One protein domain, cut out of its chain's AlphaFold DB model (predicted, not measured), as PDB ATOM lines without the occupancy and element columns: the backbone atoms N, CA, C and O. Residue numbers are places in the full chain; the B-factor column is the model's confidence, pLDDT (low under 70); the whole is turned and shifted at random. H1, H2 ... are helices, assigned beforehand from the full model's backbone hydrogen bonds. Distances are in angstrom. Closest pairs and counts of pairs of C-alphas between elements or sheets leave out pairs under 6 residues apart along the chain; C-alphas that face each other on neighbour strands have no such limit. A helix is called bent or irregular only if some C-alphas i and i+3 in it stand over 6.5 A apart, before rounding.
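AT A GLANCE: This is residues 106 to 189 of the 196 residues of an uncharacterized protein of methanotrophic bacterial endosymbiont of Bathymodiolus sp (UniProt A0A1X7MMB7). Two helices, H2 and H3, form an open V-shaped hairpin, meeting near the first part of H2 and the last part of H3 and spreading toward the link between them. Short H1 is set crosswise near residues 126 to 130 of H2, while residues 174 to 189, with H4, stick out as a free arm that adds to the length. The printed part has 84 residues with four named helices, in the order H1, H2, H3, H4, and no named strand; the class is all helix. It is loose, with a radius of gyration of the C-alphas of 16.8 A, and only just elongated, spanning 56 by 28 by 27 A.

IN THESE COORDINATES: H2, the longest helix, covers residues 123 to 143 and 31.1 A, from C-alpha 123 at (-20.627, -21.872, 14.202). It is irregular: C-alphas 124 and 127 are 7.4 A apart. H3, residues 152 to 166, is 21.3 A long and only just irregular, with C-alphas 162 and 165 6.8 A apart. H1 covers residues 106 to 113, and H4 residues 178 to 189, ending with C-alpha 189 at (-18.782, 9.592, -1.521).

HOW THE PARTS SIT: H2 touches H3 with residues 125 to 133 alone; their closest C-alphas, of Ala 129 and Leu 163, are 6.3 A apart. This helical hairpin runs opposite ways at a steep tilt of 38 degrees, only just past shallow. H1 and H2 only just touch, with 3 pairs of C-alphas within 8 A, the closest being Lys 113 and Phe 130 at 5.9 A; they stand about perpendicular, at 80 degrees. H1 and H3 are apart, and H4 is apart from H1, H2 and H3. Every O i to N i+4 pair is within hydrogen-bond range in H1 and H4, against 15 of 17 in H2 and 9 of 11 in H3.

THE WHOLE: The C-alphas farthest apart, of Lys 147 and Arg 189, are 56.5 A apart. The printed part has no cut. The link from H3 to H4 is long, with 11 residues. Residues 169 to 189 have pLDDT under 70.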
ATOM      1  N   LYS A 106      -2.679 -26.549  18.044       89.19
ATOM      2  CA  LYS A 106      -3.684 -26.209  17.023       89.19
ATOM      3  C   LYS A 106      -4.806 -27.237  17.012       89.19
ATOM      4  O   LYS A 106      -5.970 -26.874  17.114       89.19
ATOM      5  N   ASP A 107      -4.448 -28.516  16.987       90.81
ATOM      6  CA  ASP A 107      -5.423 -29.606  17.035       90.81
ATOM      7  C   ASP A 107      -6.221 -29.556  18.342       90.81
ATOM      8  O   ASP A 107      -7.434 -29.752  18.348       90.81
ATOM      9  N   LYS A 108      -5.555 -29.236  19.462       90.50
ATOM     10  CA  LYS A 108      -6.215 -29.099  20.762       90.50
ATOM     11  C   LYS A 108      -7.146 -27.890  20.816       90.50
ATOM     12  O   LYS A 108      -8.196 -27.974  21.446       90.50
ATOM     13  N   TRP A 109      -6.773 -26.785  20.173       91.12
ATOM     14  CA  TRP A 109      -7.627 -25.607  20.033       91.12
ATOM     15  C   TRP A 109      -8.923 -25.963  19.302       91.12
ATOM     16  O   TRP A 109     -10.010 -25.718  19.824       91.12
ATOM     17  N   GLU A 110      -8.809 -26.638  18.160       91.94
ATOM     18  CA  GLU A 110      -9.962 -27.084  17.376       91.94
ATOM     19  C   GLU A 110     -10.818 -28.117  18.118       91.94
ATOM     20  O   GLU A 110     -12.046 -28.018  18.107       91.94
ATOM     21  N   GLU A 111     -10.197 -29.069  18.821       92.12
ATOM     22  CA  GLU A 111     -10.904 -30.031  19.675       92.12
ATOM     23  C   GLU A 111     -11.739 -29.306  20.741       92.12
ATOM     24  O   GLU A 111     -12.926 -29.585  20.894       92.12
ATOM     25  N   LEU A 112     -11.134 -28.351  21.459       91.06
ATOM     26  CA  LEU A 112     -11.782 -27.626  22.553       91.06
ATOM     27  C   LEU A 112     -12.910 -26.711  22.064       91.06
ATOM     28  O   LEU A 112     -13.985 -26.684  22.673       91.06
ATOM     29  N   LYS A 113     -12.697 -26.016  20.943       91.06
ATOM     30  CA  LYS A 113     -13.709 -25.179  20.289       91.06
ATOM     31  C   LYS A 113     -14.949 -25.983  19.891       91.06
ATOM     32  O   LYS A 113     -16.070 -25.496  20.014       91.06
ATOM     33  N   ASN A 114     -14.758 -27.235  19.480       90.25
ATOM     34  CA  ASN A 114     -15.831 -28.132  19.045       90.25
ATOM     35  C   ASN A 114     -16.367 -29.053  20.151       90.25
ATOM     36  O   ASN A 114     -17.093 -30.011  19.879       90.25
ATOM     37  N   THR A 115     -16.049 -28.768  21.414       90.06
ATOM     38  CA  THR A 115     -16.602 -29.529  22.536       90.06
ATOM     39  C   THR A 115     -18.115 -29.363  22.655       90.06
ATOM     40  O   THR A 115     -18.695 -28.326  22.325       90.06
ATOM     41  N   ARG A 116     -18.767 -30.361  23.266       86.56
ATOM     42  CA  ARG A 116     -20.191 -30.296  23.639       86.56
ATOM     43  C   ARG A 116     -20.532 -29.058  24.484       86.56
ATOM     44  O   ARG A 116     -21.664 -28.593  24.461       86.56
ATOM     45  N   PHE A 117     -19.561 -28.492  25.201       82.88
ATOM     46  CA  PHE A 117     -19.753 -27.278  25.997       82.88
ATOM     47  C   PHE A 117     -20.092 -26.035  25.167       82.88
ATOM     48  O   PHE A 117     -20.656 -25.092  25.721       82.88
ATOM     49  N   LEU A 118     -19.769 -26.030  23.871       88.44
ATOM     50  CA  LEU A 118     -20.071 -24.946  22.935       88.44
ATOM     51  C   LEU A 118     -21.024 -25.387  21.814       88.44
ATOM     52  O   LEU A 118     -21.258 -24.626  20.883       88.44
ATOM     53  N   SER A 119     -21.618 -26.583  21.895       87.88
ATOM     54  CA  SER A 119     -22.448 -27.123  20.805       87.88
ATOM     55  C   SER A 119     -23.727 -26.328  20.538       87.88
ATOM     56  O   SER A 119     -24.313 -26.465  19.473       87.88
ATOM     57  N   TYR A 120     -24.183 -25.537  21.509       87.50
ATOM     58  CA  TYR A 120     -25.365 -24.682  21.386       87.50
ATOM     59  C   TYR A 120     -25.035 -23.277  20.843       87.50
ATOM     60  O   TYR A 120     -25.939 -22.464  20.671       87.50
ATOM     61  N   ILE A 121     -23.753 -22.972  20.615       90.00
ATOM     62  CA  ILE A 121     -23.299 -21.707  20.032       90.00
ATOM     63  C   ILE A 121     -23.274 -21.853  18.501       90.00
ATOM     64  O   ILE A 121     -22.702 -22.833  18.012       90.00
ATOM     65  N   PRO A 122     -23.840 -20.899  17.734       89.31
ATOM     66  CA  PRO A 122     -23.734 -20.898  16.276       89.31
ATOM     67  C   PRO A 122     -22.276 -20.926  15.799       89.31
ATOM     68  O   PRO A 122     -21.422 -20.268  16.393       89.31
ATOM     69  N   GLU A 123     -21.995 -21.639  14.703       89.44
ATOM     70  CA  GLU A 123     -20.627 -21.872  14.202       89.44
ATOM     71  C   GLU A 123     -19.823 -20.574  14.041       89.44
ATOM     72  O   GLU A 123     -18.701 -20.468  14.531       89.44
ATOM     73  N   GLN A 124     -20.445 -19.546  13.458       89.25
ATOM     74  CA  GLN A 124     -19.856 -18.222  13.232       89.25
ATOM     75  C   GLN A 124     -19.409 -17.489  14.512       89.25
ATOM     76  O   GLN A 124     -18.628 -16.549  14.433       89.25
ATOM     77  N   HIS A 125     -19.891 -17.906  15.686       89.94
ATOM     78  CA  HIS A 125     -19.564 -17.305  16.982       89.94
ATOM     79  C   HIS A 125     -18.757 -18.240  17.893       89.94
ATOM     80  O   HIS A 125     -18.428 -17.860  19.020       89.94
ATOM     81  N   LYS A 126     -18.428 -19.462  17.449       90.75
ATOM     82  CA  LYS A 126     -17.694 -20.428  18.281       90.75
ATOM     83  C   LYS A 126     -16.300 -19.943  18.653       90.75
ATOM     84  O   LYS A 126     -15.893 -20.140  19.796       90.75
ATOM     85  N   GLU A 127     -15.591 -19.306  17.723       91.75
ATOM     86  CA  GLU A 127     -14.249 -18.769  17.978       91.75
ATOM     87  C   GLU A 127     -14.301 -17.697  19.079       91.75
ATOM     88  O   GLU A 127     -13.626 -17.818  20.100       91.75
ATOM     89  N   ASP A 128     -15.200 -16.718  18.951       90.75
ATOM     90  CA  ASP A 128     -15.394 -15.659  19.950       90.75
ATOM     91  C   ASP A 128     -15.855 -16.198  21.309       90.75
ATOM     92  O   ASP A 128     -15.430 -15.728  22.370       90.75
ATOM     93  N   ALA A 129     -16.741 -17.196  21.303       91.69
ATOM     94  CA  ALA A 129     -17.175 -17.870  22.518       91.69
ATOM     95  C   ALA A 129     -16.010 -18.606  23.197       91.69
ATOM     96  O   ALA A 129     -15.876 -18.561  24.424       91.69
ATOM     97  N   PHE A 130     -15.141 -19.248  22.417       93.25
ATOM     98  CA  PHE A 130     -13.976 -19.942  22.945       93.25
ATOM     99  C   PHE A 130     -12.897 -18.973  23.448       93.25
ATOM    100  O   PHE A 130     -12.326 -19.205  24.517       93.25
ATOM    101  N   TYR A 131     -12.695 -17.825  22.790       93.50
ATOM    102  CA  TYR A 131     -11.832 -16.755  23.301       93.50
ATOM    103  C   TYR A 131     -12.262 -16.261  24.680       93.50
ATOM    104  O   TYR A 131     -11.409 -15.987  25.527       93.50
ATOM    105  N   TRP A 132     -13.568 -16.198  24.953       93.25
ATOM    106  CA  TRP A 132     -14.048 -15.873  26.294       93.25
ATOM    107  C   TRP A 132     -13.607 -16.917  27.332       93.25
ATOM    108  O   TRP A 132     -13.127 -16.545  28.404       93.25
ATOM    109  N   VAL A 133     -13.714 -18.214  27.013       92.12
ATOM    110  CA  VAL A 133     -13.247 -19.301  27.898       92.12
ATOM    111  C   VAL A 133     -11.745 -19.171  28.144       92.12
ATOM    112  O   VAL A 133     -11.299 -19.212  29.292       92.12
ATOM    113  N   TYR A 134     -10.970 -18.951  27.080       92.31
ATOM    114  CA  TYR A 134      -9.530 -18.727  27.164       92.31
ATOM    115  C   TYR A 134      -9.195 -17.537  28.075       92.31
ATOM    116  O   TYR A 134      -8.390 -17.672  29.000       92.31
ATOM    117  N   ALA A 135      -9.846 -16.389  27.877       93.69
ATOM    118  CA  ALA A 135      -9.647 -15.198  28.697       93.69
ATOM    119  C   ALA A 135     -10.031 -15.436  30.166       93.69
ATOM    120  O   ALA A 135      -9.311 -15.005  31.068       93.69
ATOM    121  N   TYR A 136     -11.123 -16.164  30.420       93.06
ATOM    122  CA  TYR A 136     -11.564 -16.506  31.771       93.06
ATOM    123  C   TYR A 136     -10.498 -17.308  32.527       93.06
ATOM    124  O   TYR A 136     -10.154 -16.962  33.658       93.06
ATOM    125  N   VAL A 137      -9.951 -18.357  31.901       91.06
ATOM    126  CA  VAL A 137      -8.909 -19.203  32.507       91.06
ATOM    127  C   VAL A 137      -7.629 -18.400  32.741       91.06
ATOM    128  O   VAL A 137      -7.092 -18.412  33.850       91.06
ATOM    129  N   ASN A 138      -7.171 -17.646  31.736       90.50
ATOM    130  CA  ASN A 138      -5.950 -16.844  31.850       90.50
ATOM    131  C   ASN A 138      -6.066 -15.762  32.925       90.50
ATOM    132  O   ASN A 138      -5.113 -15.546  33.668       90.50
ATOM    133  N   LYS A 139      -7.237 -15.135  33.084       91.69
ATOM    134  CA  LYS A 139      -7.464 -14.168  34.163       91.69
ATOM    135  C   LYS A 139      -7.230 -14.790  35.541       91.69
ATOM    136  O   LYS A 139      -6.555 -14.184  36.362       91.69
ATOM    137  N   ARG A 140      -7.699 -16.022  35.784       90.44
ATOM    138  CA  ARG A 140      -7.442 -16.717  37.061       90.44
ATOM    139  C   ARG A 140      -5.959 -16.982  37.286       90.44
ATOM    140  O   ARG A 140      -5.483 -16.818  38.406       90.44
ATOM    141  N   ALA A 141      -5.238 -17.356  36.232       87.56
ATOM    142  CA  ALA A 141      -3.793 -17.543  36.292       87.56
ATOM    143  C   ALA A 141      -3.038 -16.223  36.533       87.56
ATOM    144  O   ALA A 141      -2.020 -16.228  37.219       87.56
ATOM    145  N   ILE A 142      -3.533 -15.094  36.017       89.44
ATOM    146  CA  ILE A 142      -2.969 -13.762  36.281       89.44
ATOM    147  C   ILE A 142      -3.222 -13.348  37.735       89.44
ATOM    148  O   ILE A 142      -2.281 -12.929  38.409       89.44
ATOM    149  N   ASP A 143      -4.454 -13.517  38.225       88.56
ATOM    150  CA  ASP A 143      -4.853 -13.157  39.592       88.56
ATOM    151  C   ASP A 143      -4.027 -13.924  40.643       88.56
ATOM    152  O   ASP A 143      -3.639 -13.366  41.669       88.56
ATOM    153  N   ASN A 144      -3.717 -15.203  40.387       86.81
ATOM    154  CA  ASN A 144      -2.808 -15.991  41.218       86.81
ATOM    155  C   ASN A 144      -1.921 -16.919  40.377       86.81
ATOM    156  O   ASN A 144      -2.274 -18.064  40.083       86.81
ATOM    157  N   ARG A 145      -0.711 -16.442  40.067       80.81
ATOM    158  CA  ARG A 145       0.265 -17.166  39.234       80.81
ATOM    159  C   ARG A 145       0.781 -18.466  39.852       80.81
ATOM    160  O   ARG A 145       1.192 -19.353  39.114       80.81
ATOM    161  N   TYR A 146       0.774 -18.581  41.180       79.12
ATOM    162  CA  TYR A 146       1.332 -19.741  41.883       79.12
ATOM    163  C   TYR A 146       0.285 -20.818  42.162       79.12
ATOM    164  O   TYR A 146       0.610 -22.002  42.200       79.12
ATOM    165  N   LYS A 147      -0.974 -20.419  42.372       78.44
ATOM    166  CA  LYS A 147      -2.059 -21.332  42.738       78.44
ATOM    167  C   LYS A 147      -3.413 -20.778  42.308       78.44
ATOM    168  O   LYS A 147      -4.218 -20.345  43.134       78.44
ATOM    169  N   TRP A 148      -3.680 -20.798  41.009       87.38
ATOM    170  CA  TRP A 148      -5.020 -20.527  40.503       87.38
ATOM    171  C   TRP A 148      -5.893 -21.778  40.612       87.38
ATOM    172  O   TRP A 148      -5.431 -22.910  40.480       87.38
ATOM    173  N   HIS A 149      -7.176 -21.567  40.876       86.25
ATOM    174  CA  HIS A 149      -8.171 -22.626  40.925       86.25
ATOM    175  C   HIS A 149      -9.422 -22.172  40.178       86.25
ATOM    176  O   HIS A 149      -9.766 -20.988  40.166       86.25
ATOM    177  N   ILE A 150     -10.134 -23.120  39.578       88.06
ATOM    178  CA  ILE A 150     -11.427 -22.872  38.947       88.06
ATOM    179  C   ILE A 150     -12.463 -23.702  39.687       88.06
ATOM    180  O   ILE A 150     -12.367 -24.923  39.750       88.06
ATOM    181  N   LYS A 151     -13.458 -23.025  40.263       91.25
ATOM    182  CA  LYS A 151     -14.654 -23.680  40.788       91.25
ATOM    183  C   LYS A 151     -15.596 -23.930  39.613       91.25
ATOM    184  O   LYS A 151     -15.966 -22.978  38.930       91.25
ATOM    185  N   ILE A 152     -15.959 -25.191  39.380       89.94
ATOM    186  CA  ILE A 152     -16.760 -25.602  38.214       89.94
ATOM    187  C   ILE A 152     -18.104 -24.865  38.192       89.94
ATOM    188  O   ILE A 152     -18.444 -24.260  37.183       89.94
ATOM    189  N   ASN A 153     -18.797 -24.791  39.331       92.38
ATOM    190  CA  ASN A 153     -20.085 -24.097  39.422       92.38
ATOM    191  C   ASN A 153     -19.975 -22.600  39.077       92.38
ATOM    192  O   ASN A 153     -20.826 -22.060  38.373       92.38
ATOM    193  N   ASP A 154     -18.914 -21.921  39.528       93.19
ATOM    194  CA  ASP A 154     -18.690 -20.508  39.195       93.19
ATOM    195  C   ASP A 154     -18.364 -20.341  37.711       93.19
ATOM    196  O   ASP A 154     -18.837 -19.407  37.066       93.19
ATOM    197  N   PHE A 155     -17.547 -21.244  37.163       93.44
ATOM    198  CA  PHE A 155     -17.224 -21.259  35.744       93.44
ATOM    199  C   PHE A 155     -18.482 -21.414  34.892       93.44
ATOM    200  O   PHE A 155     -18.698 -20.597  34.001       93.44
ATOM    201  N   ASP A 156     -19.340 -22.387  35.198       90.75
ATOM    202  CA  ASP A 156     -20.563 -22.631  34.435       90.75
ATOM    203  C   ASP A 156     -21.544 -21.464  34.511       90.75
ATOM    204  O   ASP A 156     -22.066 -21.036  33.480       90.75
ATOM    205  N   ASN A 157     -21.722 -20.876  35.696       90.88
ATOM    206  CA  ASN A 157     -22.562 -19.693  35.869       90.88
ATOM    207  C   ASN A 157     -22.050 -18.497  35.050       90.88
ATOM    208  O   ASN A 157     -22.826 -17.824  34.365       90.88
ATOM    209  N   HIS A 158     -20.744 -18.216  35.095       92.38
ATOM    210  CA  HIS A 158     -20.155 -17.128  34.312       92.38
ATOM    211  C   HIS A 158     -20.227 -17.401  32.810       92.38
ATOM    212  O   HIS A 158     -20.559 -16.495  32.047       92.38
ATOM    213  N   ARG A 159     -19.966 -18.644  32.399       90.94
ATOM    214  CA  ARG A 159     -20.031 -19.091  31.007       90.94
ATOM    215  C   ARG A 159     -21.431 -18.907  30.447       90.94
ATOM    216  O   ARG A 159     -21.585 -18.271  29.410       90.94
ATOM    217  N   GLN A 160     -22.454 -19.402  31.142       87.88
ATOM    218  CA  GLN A 160     -23.838 -19.282  30.690       87.88
ATOM    219  C   GLN A 160     -24.239 -17.814  30.515       87.88
ATOM    220  O   GLN A 160     -24.787 -17.448  29.479       87.88
ATOM    221  N   ARG A 161     -23.901 -16.951  31.482       88.50
ATOM    222  CA  ARG A 161     -24.175 -15.510  31.388       88.50
ATOM    223  C   ARG A 161     -23.446 -14.865  30.212       88.50
ATOM    224  O   ARG A 161     -24.082 -14.195  29.404       88.50
ATOM    225  N   ALA A 162     -22.140 -15.085  30.090       88.56
ATOM    226  CA  ALA A 162     -21.313 -14.434  29.077       88.56
ATOM    227  C   ALA A 162     -21.627 -14.889  27.648       88.56
ATOM    228  O   ALA A 162     -21.569 -14.081  26.722       88.56
ATOM    229  N   LEU A 163     -21.954 -16.170  27.473       89.19
ATOM    230  CA  LEU A 163     -22.220 -16.754  26.162       89.19
ATOM    231  C   LEU A 163     -23.695 -16.664  25.750       89.19
ATOM    232  O   LEU A 163     -23.995 -16.867  24.577       89.19
ATOM    233  N   SER A 164     -24.607 -16.309  26.666       86.25
ATOM    234  CA  SER A 164     -26.040 -16.154  26.362       86.25
ATOM    235  C   SER A 164     -26.315 -15.178  25.211       86.25
ATOM    236  O   SER A 164     -27.235 -15.397  24.426       86.25
ATOM    237  N   LYS A 165     -25.473 -14.153  25.043       84.31
ATOM    238  CA  LYS A 165     -25.564 -13.175  23.947       84.31
ATOM    239  C   LYS A 165     -25.436 -13.789  22.547       84.31
ATOM    240  O   LYS A 165     -25.933 -13.205  21.600       84.31
ATOM    241  N   TYR A 166     -24.787 -14.948  22.414       81.38
ATOM    242  CA  TYR A 166     -24.664 -15.661  21.135       81.38
ATOM    243  C   TYR A 166     -25.856 -16.585  20.854       81.38
ATOM    244  O   TYR A 166     -25.938 -17.175  19.784       81.38
ATOM    245  N   THR A 167     -26.751 -16.749  21.833       73.62
ATOM    246  CA  THR A 167     -27.927 -17.635  21.768       73.62
ATOM    247  C   THR A 167     -29.250 -16.881  21.787       73.62
ATOM    248  O   THR A 167     -30.307 -17.481  21.645       73.62
ATOM    249  N   GLN A 168     -29.201 -15.572  22.027       70.56
ATOM    250  CA  GLN A 168     -30.364 -14.703  21.957       70.56
ATOM    251  C   GLN A 168     -30.518 -14.240  20.507       70.56
ATOM    252  O   GLN A 168     -29.526 -13.861  19.894       70.56
ATOM    253  N   ASP A 169     -31.750 -14.166  19.994       60.75
ATOM    254  CA  ASP A 169     -32.079 -13.622  18.657       60.75
ATOM    255  C   ASP A 169     -31.731 -12.124  18.485       60.75
ATOM    256  O   ASP A 169     -32.141 -11.462  17.532       60.75
ATOM    257  N   LYS A 170     -30.986 -11.549  19.431       60.78
ATOM    258  CA  LYS A 170     -30.450 -10.198  19.378       60.78
ATOM    259  C   LYS A 170     -29.016 -10.298  18.884       60.78
ATOM    260  O   LYS A 170     -28.152 -10.784  19.606       60.78
ATOM    261  N   ILE A 171     -28.799  -9.821  17.663       56.47
ATOM    262  CA  ILE A 171     -27.499  -9.740  16.991       56.47
ATOM    263  C   ILE A 171     -26.452  -9.215  17.994       56.47
ATOM    264  O   ILE A 171     -26.590  -8.075  18.457       56.47
ATOM    265  N   PRO A 172     -25.432 -10.007  18.384       57.09
ATOM    266  CA  PRO A 172     -24.295  -9.451  19.101       57.09
ATOM    267  C   PRO A 172     -23.689  -8.383  18.191       57.09
ATOM    268  O   PRO A 172     -23.391  -8.687  17.041       57.09
ATOM    269  N   PHE A 173     -23.595  -7.136  18.678       56.34
ATOM    270  CA  PHE A 173     -23.093  -5.996  17.903       56.34
ATOM    271  C   PHE A 173     -21.898  -6.417  17.048       56.34
ATOM    272  O   PHE A 173     -20.905  -6.911  17.587       56.34
ATOM    273  N   GLU A 174     -22.027  -6.245  15.733       53.69
ATOM    274  CA  GLU A 174     -20.967  -6.572  14.789       53.69
ATOM    275  C   GLU A 174     -19.700  -5.817  15.198       53.69
ATOM    276  O   GLU A 174     -19.716  -4.598  15.406       53.69
ATOM    277  N   ILE A 175     -18.592  -6.546  15.334       54.28
ATOM    278  CA  ILE A 175     -17.275  -5.924  15.366       54.28
ATOM    279  C   ILE A 175     -17.026  -5.482  13.928       54.28
ATOM    280  O   ILE A 175     -16.602  -6.275  13.094       54.28
ATOM    281  N   ILE A 176     -17.383  -4.239  13.617       56.31
ATOM    282  CA  ILE A 176     -17.145  -3.691  12.288       56.31
ATOM    283  C   ILE A 176     -15.639  -3.470  12.164       56.31
ATOM    284  O   ILE A 176     -15.058  -2.711  12.946       56.31
ATOM    285  N   ASP A 177     -15.010  -4.119  11.187       58.72
ATOM    286  CA  ASP A 177     -13.633  -3.807  10.835       58.72
ATOM    287  C   ASP A 177     -13.570  -2.348  10.349       58.72
ATOM    288  O   ASP A 177     -14.385  -1.892   9.538       58.72
ATOM    289  N   ILE A 178     -12.610  -1.574  10.855       63.22
ATOM    290  CA  ILE A 178     -12.430  -0.168  10.466       63.22
ATOM    291  C   ILE A 178     -12.170  -0.076   8.946       63.22
ATOM    292  O   ILE A 178     -12.543   0.912   8.295       63.22
ATOM    293  N   GLU A 179     -11.590  -1.123   8.356       60.53
ATOM    294  CA  GLU A 179     -11.394  -1.246   6.910       60.53
ATOM    295  C   GLU A 179     -12.725  -1.339   6.136       60.53
ATOM    296  O   GLU A 179     -12.883  -0.707   5.081       60.53
ATOM    297  N   ASP A 180     -13.735  -2.011   6.692       58.19
ATOM    298  CA  ASP A 180     -15.071  -2.110   6.095       58.19
ATOM    299  C   ASP A 180     -15.849  -0.792   6.210       58.19
ATOM    300  O   ASP A 180     -16.487  -0.351   5.245       58.19
ATOM    301  N   VAL A 181     -15.707  -0.070   7.331       60.16
ATOM    302  CA  VAL A 181     -16.278   1.285   7.492       60.16
ATOM    303  C   VAL A 181     -15.708   2.246   6.443       60.16
ATOM    304  O   VAL A 181     -16.437   3.036   5.828       60.16
ATOM    305  N   THR A 182     -14.396   2.186   6.208       57.91
ATOM    306  CA  THR A 182     -13.723   3.088   5.263       57.91
ATOM    307  C   THR A 182     -14.026   2.758   3.800       57.91
ATOM    308  O   THR A 182     -14.093   3.681   2.974       57.91
ATOM    309  N   ARG A 183     -14.301   1.491   3.460       53.88
ATOM    310  CA  ARG A 183     -14.802   1.091   2.132       53.88
ATOM    311  C   ARG A 183     -16.189   1.665   1.837       53.88
ATOM    312  O   ARG A 183     -16.363   2.287   0.787       53.88
ATOM    313  N   VAL A 184     -17.136   1.542   2.769       56.84
ATOM    314  CA  VAL A 184     -18.521   2.042   2.611       56.84
ATOM    315  C   VAL A 184     -18.576   3.578   2.534       56.84
ATOM    316  O   VAL A 184     -19.347   4.164   1.763       56.84
ATOM    317  N   GLN A 185     -17.702   4.276   3.266       54.88
ATOM    318  CA  GLN A 185     -17.580   5.734   3.149       54.88
ATOM    319  C   GLN A 185     -17.018   6.187   1.790       54.88
ATOM    320  O   GLN A 185     -17.428   7.232   1.274       54.88
ATOM    321  N   LYS A 186     -16.107   5.423   1.175       51.03
ATOM    322  CA  LYS A 186     -15.567   5.744  -0.158       51.03
ATOM    323  C   LYS A 186     -16.602   5.537  -1.267       51.03
ATOM    324  O   LYS A 186     -16.757   6.428  -2.104       51.03
ATOM    325  N   THR A 187     -17.352   4.437  -1.258       50.88
ATOM    326  CA  THR A 187     -18.413   4.175  -2.254       50.88
ATOM    327  C   THR A 187     -19.576   5.163  -2.145       50.88
ATOM    328  O   THR A 187     -20.037   5.674  -3.166       50.88
ATOM    329  N   SER A 188     -19.998   5.536  -0.932       52.81
ATOM    330  CA  SER A 188     -21.052   6.551  -0.747       52.81
ATOM    331  C   SER A 188     -20.625   7.965  -1.175       52.81
ATOM    332  O   SER A 188     -21.436   8.723  -1.715       52.81
ATOM    333  N   ARG A 189     -19.344   8.329  -1.003       50.50
ATOM    334  CA  ARG A 189     -18.782   9.592  -1.521       50.50
ATOM    335  C   ARG A 189     -18.677   9.612  -3.045       50.50
ATOM    336  O   ARG A 189     -18.927  10.658  -3.643       50.50
TER     337      ARG A 189